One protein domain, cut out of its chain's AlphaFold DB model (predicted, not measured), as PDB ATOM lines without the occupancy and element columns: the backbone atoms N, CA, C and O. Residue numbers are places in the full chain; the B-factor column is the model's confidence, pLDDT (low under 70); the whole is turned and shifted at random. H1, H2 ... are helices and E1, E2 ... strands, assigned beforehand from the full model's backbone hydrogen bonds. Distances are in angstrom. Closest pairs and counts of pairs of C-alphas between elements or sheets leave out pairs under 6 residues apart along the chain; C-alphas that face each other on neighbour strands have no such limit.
ATOM      1  N   HIS A 307      15.463 117.470 -17.059       92.56
ATOM      2  CA  HIS A 307      14.859 117.454 -15.724       92.56
ATOM      3  C   HIS A 307      15.092 118.796 -15.035       92.56
ATOM      4  O   HIS A 307      16.227 119.135 -14.700       92.56
ATOM      5  N   CYS A 308      14.017 119.551 -14.809       93.31
ATOM      6  CA  CYS A 308      14.033 120.768 -14.005       93.31
ATOM      7  C   CYS A 308      13.741 120.395 -12.551       93.31
ATOM      8  O   CYS A 308      12.597 120.103 -12.200       93.31
ATOM      9  N   VAL A 309      14.783 120.378 -11.724       89.56
ATOM     10  CA  VAL A 309      14.713 120.017 -10.306       89.56
ATOM     11  C   VAL A 309      14.653 121.295  -9.477       89.56
ATOM     12  O   VAL A 309      15.518 122.149  -9.644       89.56
ATOM     13  N   GLY A 310      13.665 121.444  -8.595       87.50
ATOM     14  CA  GLY A 310      13.557 122.615  -7.715       87.50
ATOM     15  C   GLY A 310      12.114 122.963  -7.357       87.50
ATOM     16  O   GLY A 310      11.256 122.092  -7.303       87.50
ATOM     17  N   GLY A 311      11.835 124.240  -7.106       87.12
ATOM     18  CA  GLY A 311      10.514 124.727  -6.717       87.12
ATOM     19  C   GLY A 311       9.720 125.334  -7.874       87.12
ATOM     20  O   GLY A 311       9.739 124.870  -9.017       87.12
ATOM     21  N   THR A 312       9.000 126.417  -7.576       88.81
ATOM     22  CA  THR A 312       8.135 127.128  -8.530       88.81
ATOM     23  C   THR A 312       8.889 127.597  -9.774       88.81
ATOM     24  O   THR A 312       8.357 127.519 -10.882       88.81
ATOM     25  N   PHE A 313      10.136 128.051  -9.621       91.56
ATOM     26  CA  PHE A 313      10.938 128.482 -10.763       91.56
ATOM     27  C   PHE A 313      11.241 127.312 -11.707       91.56
ATOM     28  O   PHE A 313      11.020 127.434 -12.912       91.56
ATOM     29  N   ALA A 314      11.652 126.159 -11.166       92.56
ATOM     30  CA  ALA A 314      11.900 124.946 -11.945       92.56
ATOM     31  C   ALA A 314      10.640 124.457 -12.679       92.56
ATOM     32  O   ALA A 314      10.712 124.052 -13.840       92.56
ATOM     33  N   HIS A 315       9.472 124.537 -12.035       92.94
ATOM     34  CA  HIS A 315       8.194 124.188 -12.657       92.94
ATOM     35  C   HIS A 315       7.865 125.087 -13.863       92.94
ATOM     36  O   HIS A 315       7.527 124.602 -14.950       92.94
ATOM     37  N   ASN A 316       8.011 126.405 -13.694       94.31
ATOM     38  CA  ASN A 316       7.788 127.373 -14.769       94.31
ATOM     39  C   ASN A 316       8.799 127.186 -15.907       94.31
ATOM     40  O   ASN A 316       8.436 127.268 -17.082       94.31
ATOM     41  N   LEU A 317      10.053 126.885 -15.563       95.56
ATOM     42  CA  LEU A 317      11.114 126.597 -16.517       95.56
ATOM     43  C   LEU A 317      10.788 125.369 -17.376       95.56
ATOM     44  O   LEU A 317      10.838 125.465 -18.601       95.56
ATOM     45  N   ALA A 318      10.370 124.255 -16.764       96.06
ATOM     46  CA  ALA A 318       9.962 123.052 -17.493       96.06
ATOM     47  C   ALA A 318       8.812 123.338 -18.472       96.06
ATOM     48  O   ALA A 318       8.846 122.921 -19.631       96.06
ATOM     49  N   THR A 319       7.817 124.107 -18.025       95.31
ATOM     50  CA  THR A 319       6.666 124.487 -18.852       95.31
ATOM     51  C   THR A 319       7.084 125.321 -20.063       95.31
ATOM     52  O   THR A 319       6.654 125.042 -21.182       95.31
ATOM     53  N   LEU A 320       7.947 126.320 -19.868       95.25
ATOM     54  CA  LEU A 320       8.421 127.182 -20.952       95.25
ATOM     55  C   LEU A 320       9.329 126.434 -21.931       95.25
ATOM     56  O   LEU A 320       9.189 126.606 -23.137       95.25
ATOM     57  N   LEU A 321      10.204 125.550 -21.447       96.00
ATOM     58  CA  LEU A 321      11.030 124.704 -22.312       96.00
ATOM     59  C   LEU A 321      10.167 123.800 -23.204       96.00
ATOM     60  O   LEU A 321      10.405 123.734 -24.412       96.00
ATOM     61  N   LEU A 322       9.107 123.196 -22.651       93.06
ATOM     62  CA  LEU A 322       8.128 122.426 -23.427       93.06
ATOM     63  C   LEU A 322       7.442 123.271 -24.507       93.06
ATOM     64  O   LEU A 322       7.234 122.790 -25.622       93.06
ATOM     65  N   GLN A 323       7.103 124.524 -24.198       90.50
ATOM     66  CA  GLN A 323       6.539 125.466 -25.172       90.50
ATOM     67  C   GLN A 323       7.548 125.860 -26.256       90.50
ATOM     68  O   GLN A 323       7.146 126.106 -27.389       90.50
ATOM     69  N   CYS A 324       8.845 125.871 -25.941       91.69
ATOM     70  CA  CYS A 324       9.917 126.126 -26.900       91.69
ATOM     71  C   CYS A 324      10.276 124.908 -27.766       91.69
ATOM     72  O   CYS A 324      11.063 125.066 -28.690       91.69
ATOM     73  N   GLY A 325       9.720 123.719 -27.507       91.69
ATOM     74  CA  GLY A 325      10.035 122.495 -28.261       91.69
ATOM     75  C   GLY A 325      11.174 121.665 -27.663       91.69
ATOM     76  O   GLY A 325      11.711 120.786 -28.331       91.69
ATOM     77  N   ILE A 326      11.531 121.917 -26.403       95.06
ATOM     78  CA  ILE A 326      12.487 121.125 -25.625       95.06
ATOM     79  C   ILE A 326      11.698 120.261 -24.642       95.06
ATOM     80  O   ILE A 326      10.897 120.770 -23.860       95.06
ATOM     81  N   TYR A 327      11.902 118.944 -24.664       95.19
ATOM     82  CA  TYR A 327      11.189 118.064 -23.743       95.19
ATOM     83  C   TYR A 327      11.752 118.183 -22.328       95.19
ATOM     84  O   TYR A 327      12.837 117.678 -22.037       95.19
ATOM     85  N   ALA A 328      10.998 118.853 -21.458       95.12
ATOM     86  CA  ALA A 328      11.362 119.077 -20.072       95.12
ATOM     87  C   ALA A 328      10.289 118.557 -19.112       95.12
ATOM     88  O   ALA A 328       9.092 118.695 -19.366       95.12
ATOM     89  N   THR A 329      10.715 117.990 -17.989       93.56
ATOM     90  CA  THR A 329       9.849 117.555 -16.891       93.56
ATOM     91  C   THR A 329      10.242 118.265 -15.602       93.56
ATOM     92  O   THR A 329      11.406 118.606 -15.380       93.56
ATOM     93  N   PHE A 330       9.251 118.512 -14.751       92.44
ATOM     94  CA  PHE A 330       9.473 118.990 -13.395       92.44
ATOM     95  C   PHE A 330       9.759 117.803 -12.472       92.44
ATOM     96  O   PHE A 330       9.054 116.794 -12.531       92.44
ATOM     97  N   VAL A 331      10.766 117.942 -11.615       87.62
ATOM     98  CA  VAL A 331      11.126 116.953 -10.598       87.62
ATOM     99  C   VAL A 331      11.125 117.638  -9.237       87.62
ATOM    100  O   VAL A 331      11.856 118.605  -9.016       87.62
ATOM    101  N   ASP A 332      10.307 117.117  -8.326       81.19
ATOM    102  CA  ASP A 332      10.277 117.574  -6.939       81.19
ATOM    103  C   ASP A 332      11.641 117.290  -6.273       81.19
ATOM    104  O   ASP A 332      12.143 116.166  -6.387       81.19
ATOM    105  N   PRO A 333      12.260 118.267  -5.584       73.25
ATOM    106  CA  PRO A 333      13.575 118.111  -4.963       73.25
ATOM    107  C   PRO A 333      13.612 117.036  -3.867       73.25
ATOM    108  O   PRO A 333      14.695 116.577  -3.512       73.25
ATOM    109  N   LEU A 334      12.458 116.617  -3.335       70.69
ATOM    110  CA  LEU A 334      12.341 115.522  -2.369       70.69
ATOM    111  C   LEU A 334      12.395 114.135  -3.025       70.69
ATOM    112  O   LEU A 334      12.564 113.132  -2.327       70.69
ATOM    113  N   GLN A 335      12.246 114.048  -4.348       71.06
ATOM    114  CA  GLN A 335      12.348 112.782  -5.067       71.06
ATOM    115  C   GLN A 335      13.813 112.429  -5.368       71.06
ATOM    116  O   GLN A 335      14.615 113.302  -5.705       71.06
ATOM    117  N   PRO A 336      14.196 111.140  -5.287       66.56
ATOM    118  CA  PRO A 336      15.553 110.724  -5.607       66.56
ATOM    119  C   PRO A 336      15.868 110.991  -7.082       66.56
ATOM    120  O   PRO A 336      15.192 110.480  -7.981       66.56
ATOM    121  N   ILE A 337      16.941 111.745  -7.332       69.75
ATOM    122  CA  ILE A 337      17.473 111.945  -8.681       69.75
ATOM    123  C   ILE A 337      18.034 110.612  -9.183       69.75
ATOM    124  O   ILE A 337      19.021 110.094  -8.661       69.75
ATOM    125  N   ARG A 338      17.410 110.046 -10.219       64.94
ATOM    126  CA  ARG A 338      17.900 108.834 -10.883       64.94
ATOM    127  C   ARG A 338      18.996 109.211 -11.878       64.94
ATOM    128  O   ARG A 338      18.711 109.556 -13.018       64.94
ATOM    129  N   THR A 339      20.259 109.104 -11.478       59.31
ATOM    130  CA  THR A 339      21.422 109.458 -12.320       59.31
ATOM    131  C   THR A 339      21.771 108.416 -13.394       59.31
ATOM    132  O   THR A 339      22.842 108.481 -13.982       59.31
ATOM    133  N   ALA A 340      20.897 107.436 -13.646       51.81
ATOM    134  CA  ALA A 340      21.234 106.214 -14.381       51.81
ATOM    135  C   ALA A 340      21.196 106.324 -15.919       51.81
ATOM    136  O   ALA A 340      21.583 105.373 -16.586       51.81
ATOM    137  N   ALA A 341      20.739 107.439 -16.498       59.22
ATOM    138  CA  ALA A 341      20.735 107.625 -17.948       59.22
ATOM    139  C   ALA A 341      21.732 108.721 -18.342       59.22
ATOM    140  O   ALA A 341      21.487 109.897 -18.065       59.22
ATOM    141  N   GLU A 342      22.817 108.340 -19.027       60.25
ATOM    142  CA  GLU A 342      23.841 109.244 -19.590       60.25
ATOM    143  C   GLU A 342      23.250 110.348 -20.496       60.25
ATOM    144  O   GLU A 342      23.892 111.364 -20.759       60.25
ATOM    145  N   GLU A 343      22.000 110.183 -20.937       72.44
ATOM    146  CA  GLU A 343      21.289 111.092 -21.834       72.44
ATOM    147  C   GLU A 343      20.471 112.191 -21.128       72.44
ATOM    148  O   GLU A 343      19.948 113.075 -21.809       72.44
ATOM    149  N   THR A 344      20.350 112.191 -19.794       85.75
ATOM    150  CA  THR A 344      19.505 113.175 -19.079       85.75
ATOM    151  C   THR A 344      20.239 114.492 -18.829       85.75
ATOM    152  O   THR A 344      21.352 114.499 -18.305       85.75
ATOM    153  N   TYR A 345      19.594 115.617 -19.147       90.81
ATOM    154  CA  TYR A 345      20.119 116.960 -18.893       90.81
ATOM    155  C   TYR A 345      19.471 117.566 -17.644       90.81
ATOM    156  O   TYR A 345      18.255 117.763 -17.606       90.81
ATOM    157  N   TYR A 346      20.261 117.880 -16.617       91.62
ATOM    158  CA  TYR A 346      19.735 118.393 -15.348       91.62
ATOM    159  C   TYR A 346      19.811 119.917 -15.258       91.62
ATOM    160  O   TYR A 346      20.889 120.496 -15.379       91.62
ATOM    161  N   LEU A 347      18.674 120.557 -14.984       93.69
ATOM    162  CA  LEU A 347      18.574 121.956 -14.567       93.69
ATOM    163  C   LEU A 347      18.235 121.979 -13.074       93.69
ATOM    164  O   LEU A 347      17.095 121.741 -12.680       93.69
ATOM    165  N   LEU A 348      19.245 122.217 -12.244       91.56
ATOM    166  CA  LEU A 348      19.169 122.183 -10.788       91.56
ATOM    167  C   LEU A 348      18.914 123.602 -10.267       91.56
ATOM    168  O   LEU A 348      19.832 124.419 -10.189       91.56
ATOM    169  N   CYS A 349      17.663 123.906  -9.937       91.31
ATOM    170  CA  CYS A 349      17.260 125.209  -9.426       91.31
ATOM    171  C   CYS A 349      17.408 125.241  -7.899       91.31
ATOM    172  O   CYS A 349      16.665 124.568  -7.185       91.31
ATOM    173  N   VAL A 350      18.373 126.015  -7.409       88.44
ATOM    174  CA  VAL A 350      18.605 126.254  -5.982       88.44
ATOM    175  C   VAL A 350      17.653 127.355  -5.519       88.44
ATOM    176  O   VAL A 350      17.664 128.464  -6.058       88.44
ATOM    177  N   GLU A 351      16.797 127.033  -4.556       79.94
ATOM    178  CA  GLU A 351      15.734 127.916  -4.072       79.94
ATOM    179  C   GLU A 351      16.180 128.744  -2.857       79.94
ATOM    180  O   GLU A 351      17.229 128.510  -2.261       79.94
ATOM    181  N   THR A 352      15.382 129.755  -2.515       70.88
ATOM    182  CA  THR A 352      15.717 130.750  -1.486       70.88
ATOM    183  C   THR A 352      15.249 130.364  -0.084       70.88
ATOM    184  O   THR A 352      15.878 130.744   0.899       70.88
ATOM    185  N   ASP A 353      14.180 129.584   0.054       60.59
ATOM    186  CA  ASP A 353      13.882 128.924   1.320       60.59
ATOM    187  C   ASP A 353      14.834 127.754   1.501       60.59
ATOM    188  O   ASP A 353      14.987 126.960   0.581       60.59
ATOM    189  N   SER A 354      15.453 127.689   2.682       48.88
ATOM    190  CA  SER A 354      16.476 126.752   3.154       48.88
ATOM    191  C   SER A 354      16.085 125.274   3.002       48.88
ATOM    192  O   SER A 354      16.008 124.541   3.984       48.88
ATOM    193  N   THR A 355      15.820 124.833   1.781       46.72
ATOM    194  CA  THR A 355      15.410 123.492   1.407       46.72
ATOM    195  C   THR A 355      16.649 122.783   0.885       46.72
ATOM    196  O   THR A 355      16.838 122.693  -0.326       46.72
ATOM    197  N   PRO A 356      17.509 122.220   1.750       47.03
ATOM    198  CA  PRO A 356      18.265 121.067   1.331       47.03
ATOM    199  C   PRO A 356      17.216 119.932   1.274       47.03
ATOM    200  O   PRO A 356      16.374 119.783   2.156       47.03
ATOM    201  N   ARG A 357      17.208 119.037   0.299       54.03
ATOM    202  CA  ARG A 357      18.373 118.302  -0.159       54.03
ATOM    203  C   ARG A 357      18.057 117.764  -1.545       54.03
ATOM    204  O   ARG A 357      17.563 116.644  -1.658       54.03
ATOM    205  N   ILE A 358      18.498 118.458  -2.593       59.88
ATOM    206  CA  ILE A 358      19.082 117.643  -3.652       59.88
ATOM    207  C   ILE A 358      20.244 116.924  -2.959       59.88
ATOM    208  O   ILE A 358      21.187 117.567  -2.495       59.88
ATOM    209  N   ALA A 359      20.116 115.615  -2.731       61.62
ATOM    210  CA  ALA A 359      21.109 114.878  -1.962       61.62
ATOM    211  C   ALA A 359      22.486 115.128  -2.592       61.62
ATOM    212  O   ALA A 359      22.679 114.816  -3.764       61.62
ATOM    213  N   ARG A 360      23.442 115.697  -1.839       66.88
ATOM    214  CA  ARG A 360      24.791 116.007  -2.361       66.88
ATOM    215  C   ARG A 360      25.420 114.792  -3.049       66.88
ATOM    216  O   ARG A 360      26.043 114.927  -4.092       66.88
ATOM    217  N   GLN A 361      25.152 113.603  -2.508       63.97
ATOM    218  CA  GLN A 361      25.556 112.320  -3.082       63.97
ATOM    219  C   GLN A 361      24.940 112.038  -4.466       63.97
ATOM    220  O   GLN A 361      25.599 111.464  -5.325       63.97
ATOM    221  N   ALA A 362      23.696 112.456  -4.707       69.56
ATOM    222  CA  ALA A 362      23.067 112.367  -6.022       69.56
ATOM    223  C   ALA A 362      23.604 113.432  -6.991       69.56
ATOM    224  O   ALA A 362      23.677 113.179  -8.186       69.56
ATOM    225  N   ILE A 363      24.021 114.603  -6.495       75.81
ATOM    226  CA  ILE A 363      24.656 115.640  -7.326       75.81
ATOM    227  C   ILE A 363      26.059 115.227  -7.754       75.81
ATOM    228  O   ILE A 363      26.416 115.448  -8.909       75.81
ATOM    229  N   SER A 364      26.842 114.601  -6.870       74.81
ATOM    230  CA  SER A 364      28.216 114.183  -7.178       74.81
ATOM    231  C   SER A 364      28.316 113.196  -8.344       74.81
ATOM    232  O   SER A 364      29.379 113.067  -8.940       74.81
ATOM    233  N   THR A 365      27.220 112.513  -8.692       75.31
ATOM    234  CA  THR A 365      27.165 111.546  -9.798       75.31
ATOM    235  C   THR A 365      26.540 112.111 -11.080       75.31
ATOM    236  O   THR A 365      26.447 111.396 -12.077       75.31
ATOM    237  N   ILE A 366      26.115 113.380 -11.098       80.56
ATOM    238  CA  ILE A 366      25.569 114.017 -12.304       80.56
ATOM    239  C   ILE A 366      26.700 114.252 -13.309       80.56
ATOM    240  O   ILE A 366      27.618 115.033 -13.061       80.56
ATOM    241  N   ALA A 367      26.603 113.605 -14.471       78.56
ATOM    242  CA  ALA A 367      27.586 113.738 -15.546       78.56
ATOM    243  C   ALA A 367      27.499 115.086 -16.282       78.56
ATOM    244  O   ALA A 367      28.499 115.561 -16.811       78.56
ATOM    245  N   ARG A 368      26.302 115.692 -16.354       79.56
ATOM    246  CA  ARG A 368      26.046 117.000 -16.982       79.56
ATOM    247  C   ARG A 368      24.899 117.704 -16.267       79.56
ATOM    248  O   ARG A 368      23.778 117.193 -16.249       79.56
ATOM    249  N   GLY A 369      25.164 118.874 -15.697       88.50
ATOM    250  CA  GLY A 369      24.138 119.644 -15.000       88.50
ATOM    251  C   GLY A 369      24.388 121.142 -15.054       88.50
ATOM    252  O   GLY A 369      25.525 121.602 -15.143       88.50
ATOM    253  N   VAL A 370      23.302 121.903 -14.989       94.25
ATOM    254  CA  VAL A 370      23.325 123.358 -14.873       94.25
ATOM    255  C   VAL A 370      22.685 123.739 -13.548       94.25
ATOM    256  O   VAL A 370      21.525 123.413 -13.309       94.25
ATOM    257  N   LEU A 371      23.438 124.421 -12.693       93.56
ATOM    258  CA  LEU A 371      22.940 125.036 -11.470       93.56
ATOM    259  C   LEU A 371      22.364 126.414 -11.784       93.56
ATOM    260  O   LEU A 371      22.968 127.199 -12.515       93.56
ATOM    261  N   ILE A 372      21.203 126.708 -11.210       94.62
ATOM    262  CA  ILE A 372      20.497 127.974 -11.384       94.62
ATOM    263  C   ILE A 372      20.039 128.440 -10.010       94.62
ATOM    264  O   ILE A 372      19.235 127.762  -9.385       94.62
ATOM    265  N   VAL A 373      20.497 129.594  -9.527       93.69
ATOM    266  CA  VAL A 373      19.840 130.197  -8.357       93.69
ATOM    267  C   VAL A 373      18.520 130.804  -8.815       93.69
ATOM    268  O   VAL A 373      18.482 131.611  -9.748       93.69
ATOM    269  N   SER A 374      17.438 130.382  -8.165       91.94
ATOM    270  CA  SER A 374      16.087 130.869  -8.411       91.94
ATOM    271  C   SER A 374      16.040 132.392  -8.233       91.94
ATOM    272  O   SER A 374      16.460 132.898  -7.192       91.94
ATOM    273  N   PRO A 375      15.532 133.148  -9.222       91.19
ATOM    274  CA  PRO A 375      15.353 134.590  -9.102       91.19
ATOM    275  C   PRO A 375      14.090 134.961  -8.302       91.19
ATOM    276  O   PRO A 375      13.782 136.144  -8.153       91.19
ATOM    277  N   ILE A 376      13.307 133.971  -7.844       87.56
ATOM    278  CA  ILE A 376      12.065 134.202  -7.107       87.56
ATOM    279  C   ILE A 376      12.391 134.649  -5.686       87.56
ATOM    280  O   ILE A 376      12.994 133.930  -4.885       87.56
ATOM    281  N   ARG A 377      11.894 135.834  -5.346       77.19
ATOM    282  CA  ARG A 377      11.939 136.354  -3.986       77.19
ATOM    283  C   ARG A 377      10.791 135.778  -3.170       77.19
ATOM    284  O   ARG A 377       9.681 135.614  -3.661       77.19
ATOM    285  N   LYS A 378      11.036 135.526  -1.889       69.50
ATOM    286  CA  LYS A 378       9.969 135.275  -0.921       69.50
ATOM    287  C   LYS A 378       9.857 136.463   0.023       69.50
ATOM    288  O   LYS A 378      10.869 136.986   0.491       69.50
ATOM    289  N   ALA A 379       8.622 136.874   0.295       53.50
ATOM    290  CA  ALA A 379       8.298 137.699   1.449       53.50
ATOM    291  C   ALA A 379       8.345 136.793   2.685       53.50
ATOM    292  O   ALA A 379       7.334 136.235   3.100       53.50
ATOM    293  N   THR A 380       9.540 136.538   3.210       47.84
ATOM    294  CA  THR A 380       9.687 135.861   4.500       47.84
ATOM    295  C   THR A 380       9.617 136.872   5.642       47.84
ATOM    296  O   THR A 380       9.734 138.075   5.428       47.84
ATOM    297  N   THR A 381       9.322 136.357   6.838       44.47
ATOM    298  CA  THR A 381       9.070 137.070   8.103       44.47
ATOM    299  C   THR A 381      10.049 138.228   8.390       44.47
ATOM    300  O   THR A 381      11.150 138.231   7.841       44.47
ATOM    301  N   PRO A 382       9.727 139.155   9.322       37.94
ATOM    302  CA  PRO A 382      10.543 140.343   9.654       37.94
ATOM    303  C   PRO A 382      12.034 140.099   9.975       37.94
ATOM    304  O   PRO A 382      12.813 141.041  10.090       37.94
ATOM    305  N   HIS A 383      12.452 138.840  10.146       38.34
ATOM    306  CA  HIS A 383      13.813 138.434  10.500       38.34
ATOM    307  C   HIS A 383      14.601 137.759   9.361       38.34
ATOM    308  O   HIS A 383      15.807 137.576   9.499       38.34
ATOM    309  N   ALA A 384      13.968 137.408   8.237       53.12
ATOM    310  CA  ALA A 384      14.628 136.763   7.101       53.12
ATOM    311  C   ALA A 384      14.373 137.576   5.827       53.12
ATOM    312  O   ALA A 384      13.417 137.325   5.094       53.12
ATOM    313  N   SER A 385      15.223 138.572   5.562       64.88
ATOM    314  CA  SER A 385      15.117 139.370   4.337       64.88
ATOM    315  C   SER A 385      15.276 138.488   3.093       64.88
ATOM    316  O   SER A 385      16.065 137.539   3.086       64.88
ATOM    317  N   SER A 386      14.568 138.828   2.009       73.06
ATOM    318  CA  SER A 386      14.674 138.134   0.716       73.06
ATOM    319  C   SER A 386      16.127 138.016   0.245       73.06
ATOM    320  O   SER A 386      16.541 136.979  -0.272       73.06
ATOM    321  N   ALA A 387      16.940 139.046   0.469       77.31
ATOM    322  CA  ALA A 387      18.361 138.987   0.177       77.31
ATOM    323  C   ALA A 387      19.087 137.880   0.967       77.31
ATOM    324  O   ALA A 387      20.011 137.271   0.435       77.31
ATOM    325  N   TYR A 388      18.742 137.615   2.238       79.44
ATOM    326  CA  TYR A 388      19.421 136.605   3.079       79.44
ATOM    327  C   TYR A 388      19.215 135.203   2.525       79.44
ATOM    328  O   TYR A 388      20.179 134.472   2.319       79.44
ATOM    329  N   ALA A 389      17.973 134.914   2.167       80.44
ATOM    330  CA  ALA A 389      17.556 133.705   1.483       80.44
ATOM    331  C   ALA A 389      18.364 133.469   0.181       80.44
ATOM    332  O   ALA A 389      18.947 132.408  -0.023       80.44
ATOM    333  N   HIS A 390      18.528 134.501  -0.658       86.75
ATOM    334  CA  HIS A 390      19.368 134.407  -1.863       86.75
ATOM    335  C   HIS A 390      20.860 134.249  -1.570       86.75
ATOM    336  O   HIS A 390      21.559 133.574  -2.320       86.75
ATOM    337  N   ALA A 391      21.367 134.867  -0.499       89.19
ATOM    338  CA  ALA A 391      22.754 134.660  -0.101       89.19
ATOM    339  C   ALA A 391      23.002 133.182   0.220       89.19
ATOM    340  O   ALA A 391      23.968 132.616  -0.281       89.19
ATOM    341  N   GLN A 392      22.102 132.545   0.975       87.62
ATOM    342  CA  GLN A 392      22.187 131.110   1.251       87.62
ATOM    343  C   GLN A 392      22.144 130.277  -0.037       87.62
ATOM    344  O   GLN A 392      23.000 129.416  -0.216       87.62
ATOM    345  N   ALA A 393      21.228 130.582  -0.960       89.00
ATOM    346  CA  ALA A 393      21.119 129.878  -2.238       89.00
ATOM    347  C   ALA A 393      22.390 130.001  -3.106       89.00
ATOM    348  O   ALA A 393      22.852 129.017  -3.680       89.00
ATOM    349  N   LEU A 394      22.995 131.193  -3.177       92.38
ATOM    350  CA  LEU A 394      24.254 131.421  -3.902       92.38
ATOM    351  C   LEU A 394      25.418 130.634  -3.296       92.38
ATOM    352  O   LEU A 394      26.213 130.042  -4.021       92.38
ATOM    353  N   LEU A 395      25.505 130.612  -1.968       91.88
ATOM    354  CA  LEU A 395      26.532 129.868  -1.244       91.88
ATOM    355  C   LEU A 395      26.352 128.355  -1.391       91.88
ATOM    356  O   LEU A 395      27.331 127.630  -1.537       91.88
ATOM    357  N   GLU A 396      25.110 127.875  -1.393       88.69
ATOM    358  CA  GLU A 396      24.807 126.472  -1.661       88.69
ATOM    359  C   GLU A 396      25.168 126.091  -3.100       88.69
ATOM    360  O   GLU A 396      25.853 125.091  -3.305       88.69
ATOM    361  N   ALA A 397      24.799 126.908  -4.090       90.50
ATOM    362  CA  ALA A 397      25.186 126.685  -5.482       90.50
ATOM    363  C   ALA A 397      26.715 126.612  -5.645       90.50
ATOM    364  O   ALA A 397      27.212 125.707  -6.316       90.50
ATOM    365  N   GLN A 398      27.460 127.504  -4.981       91.06
ATOM    366  CA  GLN A 398      28.925 127.484  -4.965       91.06
ATOM    367  C   GLN A 398      29.478 126.178  -4.375       91.06
ATOM    368  O   GLN A 398      30.288 125.510  -5.016       91.06
ATOM    369  N   GLN A 399      28.986 125.754  -3.207       88.50
ATOM    370  CA  GLN A 399      29.400 124.491  -2.586       88.50
ATOM    371  C   GLN A 399      29.102 123.278  -3.477       88.50
ATOM    372  O   GLN A 399      29.887 122.334  -3.536       88.50
ATOM    373  N   LEU A 400      27.968 123.277  -4.184       87.44
ATOM    374  CA  LEU A 400      27.624 122.190  -5.098       87.44
ATOM    375  C   LEU A 400      28.578 122.132  -6.300       87.44
ATOM    376  O   LEU A 400      29.004 121.036  -6.670       87.44
ATOM    377  N   MET A 401      28.969 123.278  -6.863       88.44
ATOM    378  CA  MET A 401      29.970 123.336  -7.940       88.44
ATOM    379  C   MET A 401      31.350 122.835  -7.496       88.44
ATOM    380  O   MET A 401      32.041 122.180  -8.272       88.44
ATOM    381  N   GLU A 402      31.737 123.086  -6.245       87.94
ATOM    382  CA  GLU A 402      32.983 122.559  -5.671       87.94
ATOM    383  C   GLU A 402      32.945 121.031  -5.509       87.94
ATOM    384  O   GLU A 402      33.968 120.368  -5.654       87.94
ATOM    385  N   THR A 403      31.764 120.453  -5.254       84.81
ATOM    386  CA  THR A 403      31.602 118.994  -5.107       84.81
ATOM    387  C   THR A 403      31.533 118.235  -6.434       84.81
ATOM    388  O   THR A 403      31.793 117.033  -6.457       84.81
ATOM    389  N   ASN A 404      31.161 118.901  -7.533       86.62
ATOM    390  CA  ASN A 404      31.070 118.289  -8.856       86.62
ATOM    391  C   ASN A 404      31.446 119.286  -9.963       86.62
ATOM    392  O   ASN A 404      30.639 120.117 -10.380       86.62
ATOM    393  N   HIS A 405      32.650 119.118 -10.513       87.31
ATOM    394  CA  HIS A 405      33.192 119.955 -11.587       87.31
ATOM    395  C   HIS A 405      32.476 119.807 -12.946       87.31
ATOM    396  O   HIS A 405      32.763 120.569 -13.865       87.31
ATOM    397  N   ASN A 406      31.545 118.854 -13.094       88.00
ATOM    398  CA  ASN A 406      30.705 118.723 -14.293       88.00
ATOM    399  C   ASN A 406      29.465 119.633 -14.266       88.00
ATOM    400  O   ASN A 406      28.654 119.613 -15.200       88.00
ATOM    401  N   LEU A 407      29.281 120.403 -13.192       90.25
ATOM    402  CA  LEU A 407      28.215 121.389 -13.086       90.25
ATOM    403  C   LEU A 407      28.670 122.735 -13.647       90.25
ATOM    404  O   LEU A 407      29.802 123.165 -13.459       90.25
ATOM    405  N   SER A 408      27.759 123.421 -14.328       93.75
ATOM    406  CA  SER A 408      27.951 124.800 -14.786       93.75
ATOM    407  C   SER A 408      26.892 125.712 -14.180       93.75
ATOM    408  O   SER A 408      25.769 125.277 -13.956       93.75
ATOM    409  N   TYR A 409      27.218 126.979 -13.937       95.00
ATOM    410  CA  TYR A 409      26.264 127.947 -13.395       95.00
ATOM    411  C   TYR A 409      25.579 128.756 -14.499       95.00
ATOM    412  O   TYR A 409      26.248 129.307 -15.376       95.00
ATOM    413  N   PHE A 410      24.253 128.876 -14.432       96.88
ATOM    414  CA  PHE A 410      23.483 129.809 -15.247       96.88
ATOM    415  C   PHE A 410      22.885 130.928 -14.367       96.88
ATOM    416  O   PHE A 410      22.120 130.643 -13.441       96.88
ATOM    417  N   PRO A 411      23.190 132.208 -14.657       96.19
ATOM    418  CA  PRO A 411      22.962 133.324 -13.745       96.19
ATOM    419  C   PRO A 411      21.538 133.904 -13.827       96.19
ATOM    420  O   PRO A 411      21.357 135.083 -14.127       96.19
ATOM    421  N   ALA A 412      20.495 133.093 -13.606       96.12
ATOM    422  CA  ALA A 412      19.105 133.569 -13.689       96.12
ATOM    423  C   ALA A 412      18.786 134.657 -12.648       96.12
ATOM    424  O   ALA A 412      18.129 135.648 -12.977       96.12
ATOM    425  N   TYR A 413      19.284 134.491 -11.417       94.12
ATOM    426  CA  TYR A 413      19.199 135.489 -10.351       94.12
ATOM    427  C   TYR A 413      19.822 136.820 -10.779       94.12
ATOM    428  O   TYR A 413      19.168 137.860 -10.725       94.12
ATOM    429  N   GLU A 414      21.058 136.801 -11.273       94.00
ATOM    430  CA  GLU A 414      21.749 138.007 -11.714       94.00
ATOM    431  C   GLU A 414      21.084 138.608 -12.957       94.00
ATOM    432  O   GLU A 414      20.960 139.822 -13.034       94.00
ATOM    433  N   ILE A 415      20.579 137.812 -13.907       94.56
ATOM    434  CA  ILE A 415      19.821 138.345 -15.054       94.56
ATOM    435  C   ILE A 415      18.617 139.155 -14.560       94.56
ATOM    436  O   ILE A 415      18.433 140.293 -14.994       94.56
ATOM    437  N   LEU A 416      17.824 138.628 -13.620       92.50
ATOM    438  CA  LEU A 416      16.687 139.382 -13.089       92.50
ATOM    439  C   LEU A 416      17.146 140.623 -12.302       92.50
ATOM    440  O   LEU A 416      16.609 141.710 -12.484       92.50
ATOM    441  N   HIS A 417      18.145 140.471 -11.434       87.75
ATOM    442  CA  HIS A 417      18.533 141.503 -10.473       87.75
ATOM    443  C   HIS A 417      19.505 142.550 -11.003       87.75
ATOM    444  O   HIS A 417      19.623 143.605 -10.387       87.75
ATOM    445  N   ASP A 418      20.237 142.272 -12.076       88.19
ATOM    446  CA  ASP A 418      21.258 143.157 -12.630       88.19
ATOM    447  C   ASP A 418      20.892 143.722 -13.992       88.19
ATOM    448  O   ASP A 418      21.184 144.894 -14.229       88.19
ATOM    449  N   GLU A 419      20.254 142.923 -14.850       89.81
ATOM    450  CA  GLU A 419      19.892 143.288 -16.226       89.81
ATOM    451  C   GLU A 419      18.406 143.671 -16.353       89.81
ATOM    452  O   GLU A 419      18.069 144.642 -17.032       89.81
ATOM    453  N   LEU A 420      17.507 142.965 -15.658       90.81
ATOM    454  CA  LEU A 420      16.050 143.154 -15.733       90.81
ATOM    455  C   LEU A 420      15.470 143.829 -14.475       90.81
ATOM    456  O   LEU A 420      14.413 143.451 -13.978       90.81
ATOM    457  N   ARG A 421      16.161 144.855 -13.967       84.19
ATOM    458  CA  ARG A 421      15.843 145.550 -12.702       84.19
ATOM    459  C   ARG A 421      14.523 146.327 -12.679       84.19
ATOM    460  O   ARG A 421      13.992 146.584 -11.603       84.19
ATOM    461  N   ASP A 422      14.048 146.756 -13.844       83.62
ATOM    462  CA  ASP A 422      12.826 147.555 -13.999       83.62
ATOM    463  C   ASP A 422      11.594 146.766 -13.520       83.62
ATOM    464  O   ASP A 422      11.454 145.577 -13.819       83.62
ATOM    465  N   TYR A 423      10.681 147.431 -12.806       83.19
ATOM    466  CA  TYR A 423       9.462 146.825 -12.261       83.19
ATOM    467  C   TYR A 423       8.606 146.098 -13.304       83.19
ATOM    468  O   TYR A 423       7.948 145.122 -12.959       83.19
ATOM    469  N   ARG A 424       8.673 146.470 -14.590       85.31
ATOM    470  CA  ARG A 424       7.985 145.758 -15.685       85.31
ATOM    471  C   ARG A 424       8.404 144.292 -15.845       85.31
ATOM    472  O   ARG A 424       7.732 143.530 -16.536       85.31
ATOM    473  N   TYR A 425       9.562 143.923 -15.302       90.44
ATOM    474  CA  TYR A 425      10.087 142.564 -15.344       90.44
ATOM    475  C   TYR A 425       9.680 141.733 -14.131       90.44
ATOM    476  O   TYR A 425       9.890 140.520 -14.157       90.44
ATOM    477  N   TYR A 426       9.033 142.332 -13.137       88.25
ATOM    478  CA  TYR A 426       8.462 141.638 -11.993       88.25
ATOM    479  C   TYR A 426       6.965 141.394 -12.205       88.25
ATOM    480  O   TYR A 426       6.300 142.122 -12.941       88.25
ATOM    481  N   ALA A 427       6.450 140.314 -11.626       89.56
ATOM    482  CA  ALA A 427       5.020 140.037 -11.591       89.56
ATOM    483  C   ALA A 427       4.303 141.001 -10.627       89.56
ATOM    484  O   ALA A 427       4.946 141.788  -9.932       89.56
ATOM    485  N   ASP A 428       2.973 140.911 -10.550       84.75
ATOM    486  CA  ASP A 428       2.150 141.777  -9.690       84.75
ATOM    487  C   ASP A 428       2.522 141.678  -8.197       84.75
ATOM    488  O   ASP A 428       2.272 142.601  -7.425       84.75
ATOM    489  N   ASP A 429       3.155 140.573  -7.786       82.19
ATOM    490  CA  ASP A 429       3.676 140.374  -6.431       82.19
ATOM    491  C   ASP A 429       4.991 141.132  -6.149       82.19
ATOM    492  O   ASP A 429       5.404 141.214  -4.995       82.19
ATOM    493  N   LEU A 430       5.649 141.688  -7.177       81.25
ATOM    494  CA  LEU A 430       6.970 142.338  -7.143       81.25
ATOM    495  C   LEU A 430       8.123 141.454  -6.632       81.25
ATOM    496  O   LEU A 430       9.219 141.935  -6.325       81.25
ATOM    497  N   LEU A 431       7.888 140.148  -6.551       82.00
ATOM    498  CA  LEU A 431       8.809 139.157  -6.008       82.00
ATOM    499  C   LEU A 431       9.236 138.152  -7.074       82.00
ATOM    500  O   LEU A 431      10.411 137.785  -7.148       82.00
ATOM    501  N   SER A 432       8.285 137.733  -7.901       87.56
ATOM    502  CA  SER A 432       8.471 136.757  -8.962       87.56
ATOM    503  C   SER A 432       8.830 137.448 -10.282       87.56
ATOM    504  O   SER A 432       8.410 138.583 -10.529       87.56
ATOM    505  N   PRO A 433       9.576 136.783 -11.180       92.88
ATOM    506  CA  PRO A 433       9.749 137.274 -12.541       92.88
ATOM    507  C   PRO A 433       8.406 137.273 -13.287       92.88
ATOM    508  O   PRO A 433       7.644 136.308 -13.242       92.88
ATOM    509  N   SER A 434       8.139 138.343 -14.031       93.62
ATOM    510  CA  SER A 434       7.020 138.424 -14.977       93.62
ATOM    511  C   SER A 434       7.152 137.386 -16.099       93.62
ATOM    512  O   SER A 434       8.241 136.882 -16.391       93.62
ATOM    513  N   ALA A 435       6.065 137.149 -16.837       92.44
ATOM    514  CA  ALA A 435       6.105 136.326 -18.048       92.44
ATOM    515  C   ALA A 435       7.123 136.842 -19.088       92.44
ATOM    516  O   ALA A 435       7.743 136.055 -19.802       92.44
ATOM    517  N   LEU A 436       7.331 138.165 -19.176       93.25
ATOM    518  CA  LEU A 436       8.347 138.743 -20.055       93.25
ATOM    519  C   LEU A 436       9.764 138.396 -19.583       93.25
ATOM    520  O   LEU A 436      10.571 137.955 -20.398       93.25
ATOM    521  N   ALA A 437      10.049 138.561 -18.291       94.56
ATOM    522  CA  ALA A 437      11.354 138.233 -17.722       94.56
ATOM    523  C   ALA A 437      11.670 136.740 -17.847       94.56
ATOM    524  O   ALA A 437      12.756 136.384 -18.298       94.56
ATOM    525  N   MET A 438      10.699 135.870 -17.553       96.19
ATOM    526  CA  MET A 438      10.850 134.426 -17.725       96.19
ATOM    527  C   MET A 438      11.203 134.046 -19.165       96.19
ATOM    528  O   MET A 438      12.114 133.249 -19.371       96.19
ATOM    529  N   ARG A 439      10.553 134.646 -20.173       93.44
ATOM    530  CA  ARG A 439      10.903 134.400 -21.584       93.44
ATOM    531  C   ARG A 439      12.336 134.814 -21.911       93.44
ATOM    532  O   ARG A 439      13.032 134.052 -22.569       93.44
ATOM    533  N   ILE A 440      12.784 135.977 -21.431       94.44
ATOM    534  CA  ILE A 440      14.161 136.453 -21.651       94.44
ATOM    535  C   ILE A 440      15.174 135.498 -21.002       94.44
ATOM    536  O   ILE A 440      16.165 135.128 -21.631       94.44
ATOM    537  N   ILE A 441      14.919 135.074 -19.761       96.06
ATOM    538  CA  ILE A 441      15.775 134.130 -19.029       96.06
ATOM    539  C   ILE A 441      15.856 132.789 -19.775       96.06
ATOM    540  O   ILE A 441      16.954 132.282 -19.999       96.06
ATOM    541  N   VAL A 442      14.718 132.238 -20.210       96.62
ATOM    542  CA  VAL A 442      14.662 130.971 -20.960       96.62
ATOM    543  C   VAL A 442      15.358 131.082 -22.313       96.62
ATOM    544  O   VAL A 442      16.114 130.188 -22.679       96.62
ATOM    545  N   GLU A 443      15.170 132.182 -23.043       94.31
ATOM    546  CA  GLU A 443      15.856 132.397 -24.318       94.31
ATOM    547  C   GLU A 443      17.381 132.400 -24.137       94.31
ATOM    548  O   GLU A 443      18.092 131.719 -24.880       94.31
ATOM    549  N   LYS A 444      17.889 133.123 -23.128       95.81
ATOM    550  CA  LYS A 444      19.324 133.137 -22.808       95.81
ATOM    551  C   LYS A 444      19.825 131.743 -22.437       95.81
ATOM    552  O   LYS A 444      20.866 131.334 -22.942       95.81
ATOM    553  N   LEU A 445      19.075 130.998 -21.624       96.81
ATOM    554  CA  LEU A 445      19.419 129.621 -21.262       96.81
ATOM    555  C   LEU A 445      19.556 128.731 -22.504       96.81
ATOM    556  O   LEU A 445      20.597 128.104 -22.692       96.81
ATOM    557  N   ILE A 446      18.540 128.724 -23.375       96.50
ATOM    558  CA  ILE A 446      18.511 127.910 -24.600       96.50
ATOM    559  C   ILE A 446      19.696 128.250 -25.505       96.50
ATOM    560  O   ILE A 446      20.379 127.350 -25.982       96.50
ATOM    561  N   ARG A 447      19.992 129.536 -25.720       94.88
ATOM    562  CA  ARG A 447      21.126 129.969 -26.559       94.88
ATOM    563  C   ARG A 447      22.489 129.535 -26.014       94.88
ATOM    564  O   ARG A 447      23.442 129.451 -26.784       94.88
ATOM    565  N   CYS A 448      22.593 129.280 -24.712       94.94
ATOM    566  CA  CYS A 448      23.839 128.876 -24.068       94.94
ATOM    567  C   CYS A 448      24.054 127.361 -24.042       94.94
ATOM    568  O   CYS A 448      25.206 126.937 -23.923       94.94
ATOM    569  N   CYS A 449      22.991 126.555 -24.157       94.62
ATOM    570  CA  CYS A 449      23.083 125.094 -24.173       94.62
ATOM    571  C   CYS A 449      22.761 124.457 -25.537       94.62
ATOM    572  O   CYS A 449      23.246 123.362 -25.802       94.62
ATOM    573  N   VAL A 450      22.015 125.111 -26.428       95.19
ATOM    574  CA  VAL A 450      21.632 124.573 -27.747       95.19
ATOM    575  C   VAL A 450      22.500 125.177 -28.851       95.19
ATOM    576  O   VAL A 450      22.758 126.380 -28.881       95.19
ATOM    577  N   ASP A 451      22.952 124.341 -29.785       94.94
ATOM    578  CA  ASP A 451      23.773 124.772 -30.914       94.94
ATOM    579  C   ASP A 451      22.966 125.491 -32.015       94.94
ATOM    580  O   ASP A 451      21.735 125.501 -32.040       94.94
TER     581      ASP A 451
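AT A GLANCE: This is residues 307 to 451 of the 508 residues of the protein "GSCFA domain-containing protein" of Bacteroidia bacterium (UniProt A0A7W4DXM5). A strongly twisted sheet of five parallel strands makes the core, with the long helix H3 over one face and H1 over the other. H5 packs crosswise on H1, H4 packs on H5 beyond the ends of E4 and E5, and the short H2 sits near the last residues of H3. The printed part has 145 residues, with five named helices and five named strands in the order E1 H1 E2 E3 H2 E4 H3 E5 H4 H5; the sheet's order is E2 E1 E3 E4 E5. The class is mixed, helices and strands; the whole is compact, with a radius of gyration of the C-alphas of 14.7 A and spans of 41 by 36 by 23 A.

IN THESE COORDINATES: The strands are E2, residues 328 to 331; E1, 307 to 309, beginning at C-alpha 307 (14.859, 117.454, -15.724); E3, 345 to 350, 16.0 A long; E4, 369 to 373, 13.2 A; and E5, 407 to 410. The helices are H3, residues 386 to 403, 26.2 A long from C-alpha 386 (14.674, 138.134, 0.716); H1, 312 to 323, 16.8 A; H2, 360 to 363; H4, 412 to 419; and H5, 435 to 449, 21.3 A, ending at C-alpha 449 (23.083, 125.094, -24.173).

HOW THE PARTS SIT: E2 and E5 are the edge strands. Within hydrogen-bond range are N 331 and O 308 across the neighbours E2 and E1, 2.9 A, N 347 and O 307 across E1 and E3, 2.8 A, N 348 and O 370 across E3 and E4, 2.8 A, and N 410 and O 371 across E4 and E5, 2.9 A. E1, H1, E2, then E3, H2, E4, then E4, H3, E5 are strand-helix-strand units, two parallel neighbour strands with a helix between, each with a right-handed crossover. H1 and H3 are on opposite faces, giving three layers, helices on both faces of a sheet; each has a height over the sheet of 7.4 A. H3 lies over E4 and E5, along the strands at 12 degrees to E4 on the local plane; its closest C-alphas to E4 are Ala 393 and Val 373, 6.3 A. H1 runs along the strands, at 5 degrees to E1 on the local plane. H1, with residues 317 to 321 alone, touches H5, closest at C-alphas Leu 317 and Val 442, 7.2 A, only just about perpendicular at 71 degrees. H4 touches H5, closest at C-alphas Ala 412 and Ile 441, 6.3 A, at a steep tilt of 67 degrees, only just short of about perpendicular, opposite ways. H4 and H5 only graze the sheet. H2 only just touches H3, with 3 pairs of C-alphas within 8 A, the closest Arg 360 and Leu 400, 7.3 A. In H1, H3, H4 and H5 every O i to N i+4 pair is within hydrogen-bond range; H2 is too short for one.

THE WHOLE: The C-alphas farthest apart, of Pro 382 and Asp 451, are 45.4 A apart. The printed part has no cut. The long links are E2 to E3, E4 to H3 and H4 to H5. The mean pLDDT of the printed part is 83.5; residues 336 to 342, 353 to 362 and 378 to 385 include the 25 under 70.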